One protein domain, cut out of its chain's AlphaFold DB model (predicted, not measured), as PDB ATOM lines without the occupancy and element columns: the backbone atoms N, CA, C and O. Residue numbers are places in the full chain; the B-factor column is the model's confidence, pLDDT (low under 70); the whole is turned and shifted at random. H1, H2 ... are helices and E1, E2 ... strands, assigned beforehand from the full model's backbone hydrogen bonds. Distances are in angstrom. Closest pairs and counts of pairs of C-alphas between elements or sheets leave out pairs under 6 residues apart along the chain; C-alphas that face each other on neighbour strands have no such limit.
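What this domain is: This is residues 3 to 70 of the 72 residues of an uncharacterized protein of Mesorhizobium sp. WSM3859 (UniProt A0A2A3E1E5). One strongly twisted sheet of seven short strands partly wraps round a single helix, H1, with E7 toward one side of the helix and E3 and E4 toward another. E5, the longest strand, runs through the middle of the domain and joins the two parts of the sheet, with E1, E2 and E7 in one part and E3 and E4 in the other, while E6 pairs with E5 away from the helix. The printed part has 68 residues, with named elements in the order E1, E2, E3, E4, H1, E5, E6, E7, and the six neighbour pairs of the branched sheet are antiparallel. The class is mixed, helices and strands, and the whole is compact, with a radius of gyration of the C-alphas of 10.5 A and a rounded outline of 28 by 23 by 20 A.

How they stand to each other: E1, residues 3 to 5, and E2, residues 10 to 12, form an antiparallel hairpin, with N 5 and O 10 at 2.8 A, within hydrogen-bond range. On the other side of E1 is E7, residues 66 to 69, antiparallel, with N 4 and O 67 at 2.8 A. E2 pairs on its other side with E5, residues 51 to 56, where N 11 and O 56 are 2.9 A apart. E3, residues 19 to 23, forms a hairpin with E4, residues 33 to 35, with N 19 and O 35 at 2.8 A. E3 also pairs with E5, with N 22 and O 52 at 2.8 A. E2 and E3 lie on one side of E5, and E6, residues 60 to 62, lies on the other side, with N 53 and O 62 at 2.9 A; E5 and E6 are a hairpin. H1, residues 38 to 47, is on the sheet, and its closest C-alphas to E4 are those of Ala 41 and Phe 35, 5.8 A apart. Toward E7 the closest are those of Ala 42 and Ile 68, 6.6 A. In H1 every O i to N i+4 pair is within hydrogen-bond range. E5 and E7 are only just apart, with the closest C-alphas at 8.3 A.

Where its parts are: E1 begins at C-alpha 3, (69.009, -57.717, 18.133). E3 is 13.7 A long from first to last C-alpha, H1 14.4 A, E5 16.8 A and E7 9.8 A; E1, E2, E4 and E6 are shorter, three residues each. H1 begins at C-alpha 38, (69.839, -56.515, 25.543), and E7 ends at C-alpha 69, (66.413, -52.361, 16.226).

The domain as a whole: The two C-alphas farthest apart are those of Gly 30 and Arg 70, 29.6 A. The printed part has no cut and no long link; the links E2 to E3 and E3 to E4 are short, the others tight. The mean pLDDT of the printed part is 91.2, and residues 27 and 29 are under 70.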
ATOM      1  N   ILE A   3      67.847 -57.336  18.935       94.69
ATOM      2  CA  ILE A   3      69.009 -57.717  18.133       94.69
ATOM      3  C   ILE A   3      68.553 -58.887  17.269       94.69
ATOM      4  O   ILE A   3      68.156 -59.917  17.811       94.69
ATOM      5  N   VAL A   4      68.582 -58.727  15.949       95.38
ATOM      6  CA  VAL A   4      68.007 -59.690  15.005       95.38
ATOM      7  C   VAL A   4      69.002 -60.082  13.923       95.38
ATOM      8  O   VAL A   4      69.834 -59.275  13.518       95.38
ATOM      9  N   LYS A   5      68.912 -61.306  13.406       94.25
ATOM     10  CA  LYS A   5      69.594 -61.697  12.169       94.25
ATOM     11  C   LYS A   5      68.679 -61.409  10.985       94.25
ATOM     12  O   LYS A   5      67.655 -62.074  10.842       94.25
ATOM     13  N   ARG A   6      69.040 -60.459  10.117       90.38
ATOM     14  CA  ARG A   6      68.134 -59.966   9.057       90.38
ATOM     15  C   ARG A   6      67.650 -61.073   8.124       90.38
ATOM     16  O   ARG A   6      66.472 -61.132   7.798       90.38
ATOM     17  N   SER A   7      68.549 -61.959   7.711       90.88
ATOM     18  CA  SER A   7      68.252 -63.032   6.753       90.88
ATOM     19  C   SER A   7      67.279 -64.094   7.258       90.88
ATOM     20  O   SER A   7      66.651 -64.763   6.443       90.88
ATOM     21  N   THR A   8      67.167 -64.294   8.572       90.62
ATOM     22  CA  THR A   8      66.366 -65.392   9.142       90.62
ATOM     23  C   THR A   8      65.313 -64.928  10.141       90.62
ATOM     24  O   THR A   8      64.486 -65.738  10.548       90.62
ATOM     25  N   GLY A   9      65.347 -63.663  10.565       91.38
ATOM     26  CA  GLY A   9      64.475 -63.136  11.615       91.38
ATOM     27  C   GLY A   9      64.754 -63.724  13.000       91.38
ATOM     28  O   GLY A   9      63.917 -63.599  13.886       91.38
ATOM     29  N   GLN A  10      65.898 -64.391  13.201       94.69
ATOM     30  CA  GLN A  10      66.268 -64.895  14.525       94.69
ATOM     31  C   GLN A  10      66.523 -63.722  15.471       94.69
ATOM     32  O   GLN A  10      67.191 -62.766  15.082       94.69
ATOM     33  N   GLU A  11      66.048 -63.814  16.709       95.94
ATOM     34  CA  GLU A  11      66.217 -62.781  17.733       95.94
ATOM     35  C   GLU A  11      67.223 -63.231  18.797       95.94
ATOM     36  O   GLU A  11      67.278 -64.411  19.155       95.94
ATOM     37  N   ALA A  12      68.023 -62.300  19.317       95.94
ATOM     38  CA  ALA A  12      68.929 -62.584  20.422       95.94
ATOM     39  C   ALA A  12      68.160 -63.036  21.665       95.94
ATOM     40  O   ALA A  12      67.160 -62.436  22.050       95.94
ATOM     41  N   VAL A  13      68.671 -64.078  22.317       95.19
ATOM     42  CA  VAL A  13      68.037 -64.700  23.481       95.19
ATOM     43  C   VAL A  13      69.034 -64.780  24.641       95.19
ATOM     44  O   VAL A  13      70.217 -65.060  24.412       95.19
ATOM     45  N   PRO A  14      68.599 -64.552  25.892       94.00
ATOM     46  CA  PRO A  14      69.443 -64.821  27.042       94.00
ATOM     47  C   PRO A  14      69.607 -66.332  27.255       94.00
ATOM     48  O   PRO A  14      68.658 -67.106  27.133       94.00
ATOM     49  N   VAL A  15      70.810 -66.746  27.641       90.50
ATOM     50  CA  VAL A  15      71.129 -68.104  28.095       90.50
ATOM     51  C   VAL A  15      71.497 -68.004  29.569       90.50
ATOM     52  O   VAL A  15      72.383 -67.224  29.926       90.50
ATOM     53  N   ASP A  16      70.786 -68.745  30.420       90.50
ATOM     54  CA  ASP A  16      70.873 -68.645  31.886       90.50
ATOM     55  C   ASP A  16      70.624 -67.212  32.401       90.50
ATOM     56  O   ASP A  16      71.291 -66.720  33.308       90.50
ATOM     57  N   GLY A  17      69.674 -66.508  31.773       92.81
ATOM     58  CA  GLY A  17      69.297 -65.137  32.139       92.81
ATOM     59  C   GLY A  17      70.262 -64.045  31.662       92.81
ATOM     60  O   GLY A  17      70.040 -62.876  31.966       92.81
ATOM     61  N   LEU A  18      71.308 -64.391  30.901       95.56
ATOM     62  CA  LEU A  18      72.310 -63.441  30.410       95.56
ATOM     63  C   LEU A  18      72.462 -63.512  28.889       95.56
ATOM     64  O   LEU A  18      72.540 -64.590  28.302       95.56
ATOM     65  N   TYR A  19      72.583 -62.356  28.243       95.38
ATOM     66  CA  TYR A  19      72.986 -62.252  26.844       95.38
ATOM     67  C   TYR A  19      74.489 -62.483  26.743       95.38
ATOM     68  O   TYR A  19      75.277 -61.745  27.335       95.38
ATOM     69  N   GLN A  20      74.886 -63.524  26.018       94.62
ATOM     70  CA  GLN A  20      76.279 -63.959  25.936       94.62
ATOM     71  C   GLN A  20      76.836 -63.640  24.546       94.62
ATOM     72  O   GLN A  20      76.333 -64.164  23.550       94.62
ATOM     73  N   CYS A  21      77.859 -62.787  24.492       94.69
ATOM     74  CA  CYS A  21      78.573 -62.427  23.272       94.69
ATOM     75  C   CYS A  21      79.916 -63.162  23.191       94.69
ATOM     76  O   CYS A  21      80.613 -63.302  24.198       94.69
ATOM     77  N   PHE A  22      80.291 -63.602  21.991       94.56
ATOM     78  CA  PHE A  22      81.477 -64.421  21.739       94.56
ATOM     79  C   PHE A  22      82.316 -63.842  20.602       94.56
ATOM     80  O   PHE A  22      81.739 -63.423  19.597       94.56
ATOM     81  N   PRO A  23      83.654 -63.866  20.696       91.94
ATOM     82  CA  PRO A  23      84.501 -63.538  19.559       91.94
ATOM     83  C   PRO A  23      84.381 -64.635  18.494       91.94
ATOM     84  O   PRO A  23      84.294 -65.823  18.806       91.94
ATOM     85  N   LYS A  24      84.435 -64.270  17.211       86.38
ATOM     86  CA  LYS A  24      84.354 -65.249  16.111       86.38
ATOM     87  C   LYS A  24      85.456 -66.313  16.130       86.38
ATOM     88  O   LYS A  24      85.256 -67.400  15.592       86.38
ATOM     89  N   SER A  25      86.610 -66.007  16.715       83.94
ATOM     90  CA  SER A  25      87.749 -66.923  16.812       83.94
ATOM     91  C   SER A  25      87.660 -67.921  17.971       83.94
ATOM     92  O   SER A  25      88.452 -68.855  17.996       83.94
ATOM     93  N   GLU A  26      86.760 -67.728  18.941       75.81
ATOM     94  CA  GLU A  26      86.709 -68.531  20.170       75.81
ATOM     95  C   GLU A  26      85.269 -68.633  20.693       75.81
ATOM     96  O   GLU A  26      84.695 -67.674  21.209       75.81
ATOM     97  N   ASN A  27      84.679 -69.822  20.566       69.50
ATOM     98  CA  ASN A  27      83.300 -70.103  20.972       69.50
ATOM     99  C   ASN A  27      83.202 -70.772  22.354       69.50
ATOM    100  O   ASN A  27      82.115 -71.187  22.769       69.50
ATOM    101  N   ASN A  28      84.313 -70.882  23.087       75.06
ATOM    102  CA  ASN A  28      84.311 -71.415  24.437       75.06
ATOM    103  C   ASN A  28      83.457 -70.544  25.377       75.06
ATOM    104  O   ASN A  28      83.711 -69.353  25.571       75.06
ATOM    105  N   ARG A  29      82.472 -71.168  26.039       67.19
ATOM    106  CA  ARG A  29      81.574 -70.530  27.023       67.19
ATOM    107  C   ARG A  29      82.319 -69.787  28.130       67.19
ATOM    108  O   ARG A  29      81.817 -68.779  28.623       67.19
ATOM    109  N   GLY A  30      83.520 -70.222  28.508       75.12
ATOM    110  CA  GLY A  30      84.337 -69.530  29.510       75.12
ATOM    111  C   GLY A  30      84.804 -68.129  29.091       75.12
ATOM    112  O   GLY A  30      85.107 -67.311  29.954       75.12
ATOM    113  N   LYS A  31      84.834 -67.832  27.786       81.25
ATOM    114  CA  LYS A  31      85.313 -66.560  27.217       81.25
ATOM    115  C   LYS A  31      84.188 -65.611  26.799       81.25
ATOM    116  O   LYS A  31      84.471 -64.513  26.328       81.25
ATOM    117  N   ALA A  32      82.933 -66.010  27.000       90.00
ATOM    118  CA  ALA A  32      81.786 -65.177  26.682       90.00
ATOM    119  C   ALA A  32      81.756 -63.912  27.549       90.00
ATOM    120  O   ALA A  32      81.859 -63.988  28.780       90.00
ATOM    121  N   VAL A  33      81.523 -62.766  26.915       94.44
ATOM    122  CA  VAL A  33      81.167 -61.532  27.620       94.44
ATOM    123  C   VAL A  33      79.662 -61.552  27.852       94.44
ATOM    124  O   VAL A  33      78.886 -61.818  26.934       94.44
ATOM    125  N   ARG A  34      79.238 -61.339  29.099       95.31
ATOM    126  CA  ARG A  34      77.850 -61.542  29.527       95.31
ATOM    127  C   ARG A  34      77.206 -60.232  29.941       95.31
ATOM    128  O   ARG A  34      77.794 -59.463  30.697       95.31
ATOM    129  N   PHE A  35      75.970 -60.035  29.510       96.75
ATOM    130  CA  PHE A  35      75.183 -58.847  29.808       96.75
ATOM    131  C   PHE A  35      73.816 -59.227  30.363       96.75
ATOM    132  O   PHE A  35      73.168 -60.146  29.870       96.75
ATOM    133  N   SER A  36      73.352 -58.490  31.369       95.94
ATOM    134  CA  SER A  36      72.021 -58.681  31.956       95.94
ATOM    135  C   SER A  36      70.887 -58.066  31.131       95.94
ATOM    136  O   SER A  36      69.721 -58.320  31.409       95.94
ATOM    137  N   THR A  37      71.209 -57.243  30.133       95.94
ATOM    138  CA  THR A  37      70.241 -56.461  29.352       95.94
ATOM    139  C   THR A  37      70.617 -56.484  27.877       95.94
ATOM    140  O   THR A  37      71.812 -56.434  27.554       95.94
ATOM    141  N   ILE A  38      69.621 -56.487  26.993       95.56
ATOM    142  CA  ILE A  38      69.839 -56.515  25.543       95.56
ATOM    143  C   ILE A  38      70.528 -55.237  25.045       95.56
ATOM    144  O   ILE A  38      71.349 -55.300  24.138       95.56
ATOM    145  N   GLU A  39      70.297 -54.098  25.701       95.44
ATOM    146  CA  GLU A  39      70.887 -52.793  25.382       95.44
ATOM    147  C   GLU A  39      72.412 -52.811  25.522       95.44
ATOM    148  O   GLU A  39      73.136 -52.342  24.646       95.44
ATOM    149  N   LYS A  40      72.914 -53.399  26.615       96.62
ATOM    150  CA  LYS A  40      74.357 -53.540  26.862       96.62
ATOM    151  C   LYS A  40      75.007 -54.501  25.871       96.62
ATOM    152  O   LYS A  40      76.093 -54.214  25.378       96.62
ATOM    153  N   ALA A  41      74.334 -55.609  25.555       96.56
ATOM    154  CA  ALA A  41      74.809 -56.534  24.532       96.56
ATOM    155  C   ALA A  41      74.851 -55.866  23.148       96.56
ATOM    156  O   ALA A  41      75.833 -56.006  22.428       96.56
ATOM    157  N   ALA A  42      73.825 -55.086  22.803       95.69
ATOM    158  CA  ALA A  42      73.765 -54.342  21.552       95.69
ATOM    159  C   ALA A  42      74.887 -53.300  21.450       95.69
ATOM    160  O   ALA A  42      75.578 -53.256  20.435       95.69
ATOM    161  N   ALA A  43      75.109 -52.509  22.505       95.69
ATOM    162  CA  ALA A  43      76.203 -51.540  22.554       95.69
ATOM    163  C   ALA A  43      77.565 -52.220  22.346       95.69
ATOM    164  O   ALA A  43      78.351 -51.786  21.508       95.69
ATOM    165  N   PHE A  44      77.800 -53.343  23.027       96.06
ATOM    166  CA  PHE A  44      79.026 -54.115  22.859       96.06
ATOM    167  C   PHE A  44      79.209 -54.629  21.423       96.06
ATOM    168  O   PHE A  44      80.293 -54.494  20.865       96.06
ATOM    169  N   LEU A  45      78.165 -55.186  20.803       94.81
ATOM    170  CA  LEU A  45      78.229 -55.688  19.422       94.81
ATOM    171  C   LEU A  45      78.434 -54.566  18.392       94.81
ATOM    172  O   LEU A  45      79.059 -54.803  17.362       94.81
ATOM    173  N   CYS A  46      77.952 -53.347  18.659       93.75
ATOM    174  CA  CYS A  46      78.268 -52.178  17.831       93.75
ATOM    175  C   CYS A  46      79.764 -51.843  17.848       93.75
ATOM    176  O   CYS A  46      80.311 -51.451  16.821       93.75
ATOM    177  N   GLU A  47      80.414 -51.981  19.003       95.12
ATOM    178  CA  GLU A  47      81.844 -51.700  19.172       95.12
ATOM    179  C   GLU A  47      82.733 -52.874  18.724       95.12
ATOM    180  O   GLU A  47      83.894 -52.675  18.374       95.12
ATOM    181  N   ASN A  48      82.184 -54.093  18.694       94.25
ATOM    182  CA  ASN A  48      82.905 -55.339  18.437       94.25
ATOM    183  C   ASN A  48      82.250 -56.116  17.282       94.25
ATOM    184  O   ASN A  48      81.598 -57.142  17.476       94.25
ATOM    185  N   VAL A  49      82.409 -55.603  16.059       90.75
ATOM    186  CA  VAL A  49      81.695 -56.066  14.849       90.75
ATOM    187  C   VAL A  49      81.998 -57.507  14.417       90.75
ATOM    188  O   VAL A  49      81.276 -58.072  13.595       90.75
ATOM    189  N   ASP A  50      83.074 -58.105  14.922       91.50
ATOM    190  CA  ASP A  50      83.452 -59.499  14.688       91.50
ATOM    191  C   ASP A  50      82.920 -60.456  15.765       91.50
ATOM    192  O   ASP A  50      83.162 -61.663  15.689       91.50
ATOM    193  N   TRP A  51      82.177 -59.951  16.749       94.44
ATOM    194  CA  TRP A  51      81.558 -60.761  17.789       94.44
ATOM    195  C   TRP A  51      80.147 -61.190  17.405       94.44
ATOM    196  O   TRP A  51      79.466 -60.596  16.570       94.44
ATOM    197  N   GLY A  52      79.716 -62.283  18.021       94.56
ATOM    198  CA  GLY A  52      78.411 -62.878  17.816       94.56
ATOM    199  C   GLY A  52      77.639 -63.062  19.106       94.56
ATOM    200  O   GLY A  52      78.196 -62.960  20.193       94.56
ATOM    201  N   ILE A  53      76.354 -63.366  18.976       95.50
ATOM    202  CA  ILE A  53      75.417 -63.558  20.087       95.50
ATOM    203  C   ILE A  53      74.512 -64.761  19.820       95.50
ATOM    204  O   ILE A  53      74.253 -65.114  18.666       95.50
ATOM    205  N   TYR A  54      74.045 -65.413  20.884       94.25
ATOM    206  CA  TYR A  54      73.051 -66.476  20.767       94.25
ATOM    207  C   TYR A  54      71.706 -65.931  20.302       94.25
ATOM    208  O   TYR A  54      71.184 -64.973  20.875       94.25
ATOM    209  N   MET A  55      71.130 -66.583  19.296       94.88
ATOM    210  CA  MET A  55      69.830 -66.230  18.741       94.88
ATOM    211  C   MET A  55      68.893 -67.438  18.633       94.88
ATOM    212  O   MET A  55      69.330 -68.585  18.501       94.88
ATOM    213  N   ASN A  56      67.590 -67.164  18.666       92.88
ATOM    214  CA  ASN A  56      66.505 -68.137  18.577       92.88
ATOM    215  C   ASN A  56      65.510 -67.739  17.462       92.88
ATOM    216  O   ASN A  56      65.355 -66.544  17.219       92.88
ATOM    217  N   PRO A  57      64.817 -68.677  16.779       86.88
ATOM    218  CA  PRO A  57      64.849 -70.140  16.920       86.88
ATOM    219  C   PRO A  57      66.214 -70.770  16.590       86.88
ATOM    220  O   PRO A  57      66.969 -70.232  15.783       86.88
ATOM    221  N   GLY A  58      66.529 -71.917  17.202       79.31
ATOM    222  CA  GLY A  58      67.684 -72.761  16.850       79.31
ATOM    223  C   GLY A  58      68.910 -72.660  17.763       79.31
ATOM    224  O   GLY A  58      69.872 -73.388  17.534       79.31
ATOM    225  N   GLY A  59      68.894 -71.793  18.785       80.31
ATOM    226  CA  GLY A  59      69.977 -71.684  19.776       80.31
ATOM    227  C   GLY A  59      71.366 -71.478  19.159       80.31
ATOM    228  O   GLY A  59      72.362 -71.976  19.684       80.31
ATOM    229  N   ALA A  60      71.427 -70.801  18.013       87.25
ATOM    230  CA  ALA A  60      72.633 -70.690  17.208       87.25
ATOM    231  C   ALA A  60      73.435 -69.451  17.603       87.25
ATOM    232  O   ALA A  60      72.873 -68.389  17.867       87.25
ATOM    233  N   LEU A  61      74.760 -69.582  17.594       91.50
ATOM    234  CA  LEU A  61      75.664 -68.456  17.766       91.50
ATOM    235  C   LEU A  61      75.869 -67.761  16.413       91.50
ATOM    236  O   LEU A  61      76.398 -68.354  15.471       91.50
ATOM    237  N   VAL A  62      75.404 -66.518  16.308       93.44
ATOM    238  CA  VAL A  62      75.373 -65.742  15.063       93.44
ATOM    239  C   VAL A  62      76.387 -64.613  15.140       93.44
ATOM    240  O   VAL A  62      76.348 -63.842  16.086       93.44
ATOM    241  N   TYR A  63      77.246 -64.486  14.124       92.44
ATOM    242  CA  TYR A  63      78.342 -63.499  14.062       92.44
ATOM    243  C   TYR A  63      78.216 -62.483  12.920       92.44
ATOM    244  O   TYR A  63      79.113 -61.678  12.693       92.44
ATOM    245  N   ARG A  64      77.187 -62.603  12.081       91.12
ATOM    246  CA  ARG A  64      77.035 -61.808  10.855       91.12
ATOM    247  C   ARG A  64      75.576 -61.486  10.629       91.12
ATOM    248  O   ARG A  64      74.711 -62.226  11.093       91.12
ATOM    249  N   ASP A  65      75.348 -60.435   9.846       91.69
ATOM    250  CA  ASP A  65      74.008 -59.998   9.446       91.69
ATOM    251  C   ASP A  65      73.116 -59.654  10.653       91.69
ATOM    252  O   ASP A  65      71.900 -59.838  10.641       91.69
ATOM    253  N   ILE A  66      73.763 -59.174  11.720       93.44
ATOM    254  CA  ILE A  66      73.126 -58.727  12.951       93.44
ATOM    255  C   ILE A  66      72.655 -57.287  12.746       93.44
ATOM    256  O   ILE A  66      73.435 -56.412  12.375       93.44
ATOM    257  N   ALA A  67      71.379 -57.040  13.005       94.06
ATOM    258  CA  ALA A  67      70.777 -55.722  13.060       94.06
ATOM    259  C   ALA A  67      70.310 -55.423  14.481       94.06
ATOM    260  O   ALA A  67      69.829 -56.303  15.191       94.06
ATOM    261  N   ILE A  68      70.452 -54.165  14.882       93.62
ATOM    262  CA  ILE A  68      69.999 -53.668  16.174       93.62
ATOM    263  C   ILE A  68      68.834 -52.722  15.907       93.62
ATOM    264  O   ILE A  68      69.001 -51.684  15.269       93.62
ATOM    265  N   GLU A  69      67.661 -53.095  16.397       93.56
ATOM    266  CA  GLU A  69      66.413 -52.361  16.226       93.56
ATOM    267  C   GLU A  69      66.041 -51.699  17.553       93.56
ATOM    268  O   GLU A  69      66.024 -52.333  18.611       93.56
ATOM    269  N   ARG A  70      65.785 -50.393  17.521       87.50
ATOM    270  CA  ARG A  70      65.329 -49.640  18.695       87.50
ATOM    271  C   ARG A  70      63.806 -49.652  18.702       87.50
ATOM    272  O   ARG A  70      63.206 -49.553  17.634       87.50
TER     273      ARG A  70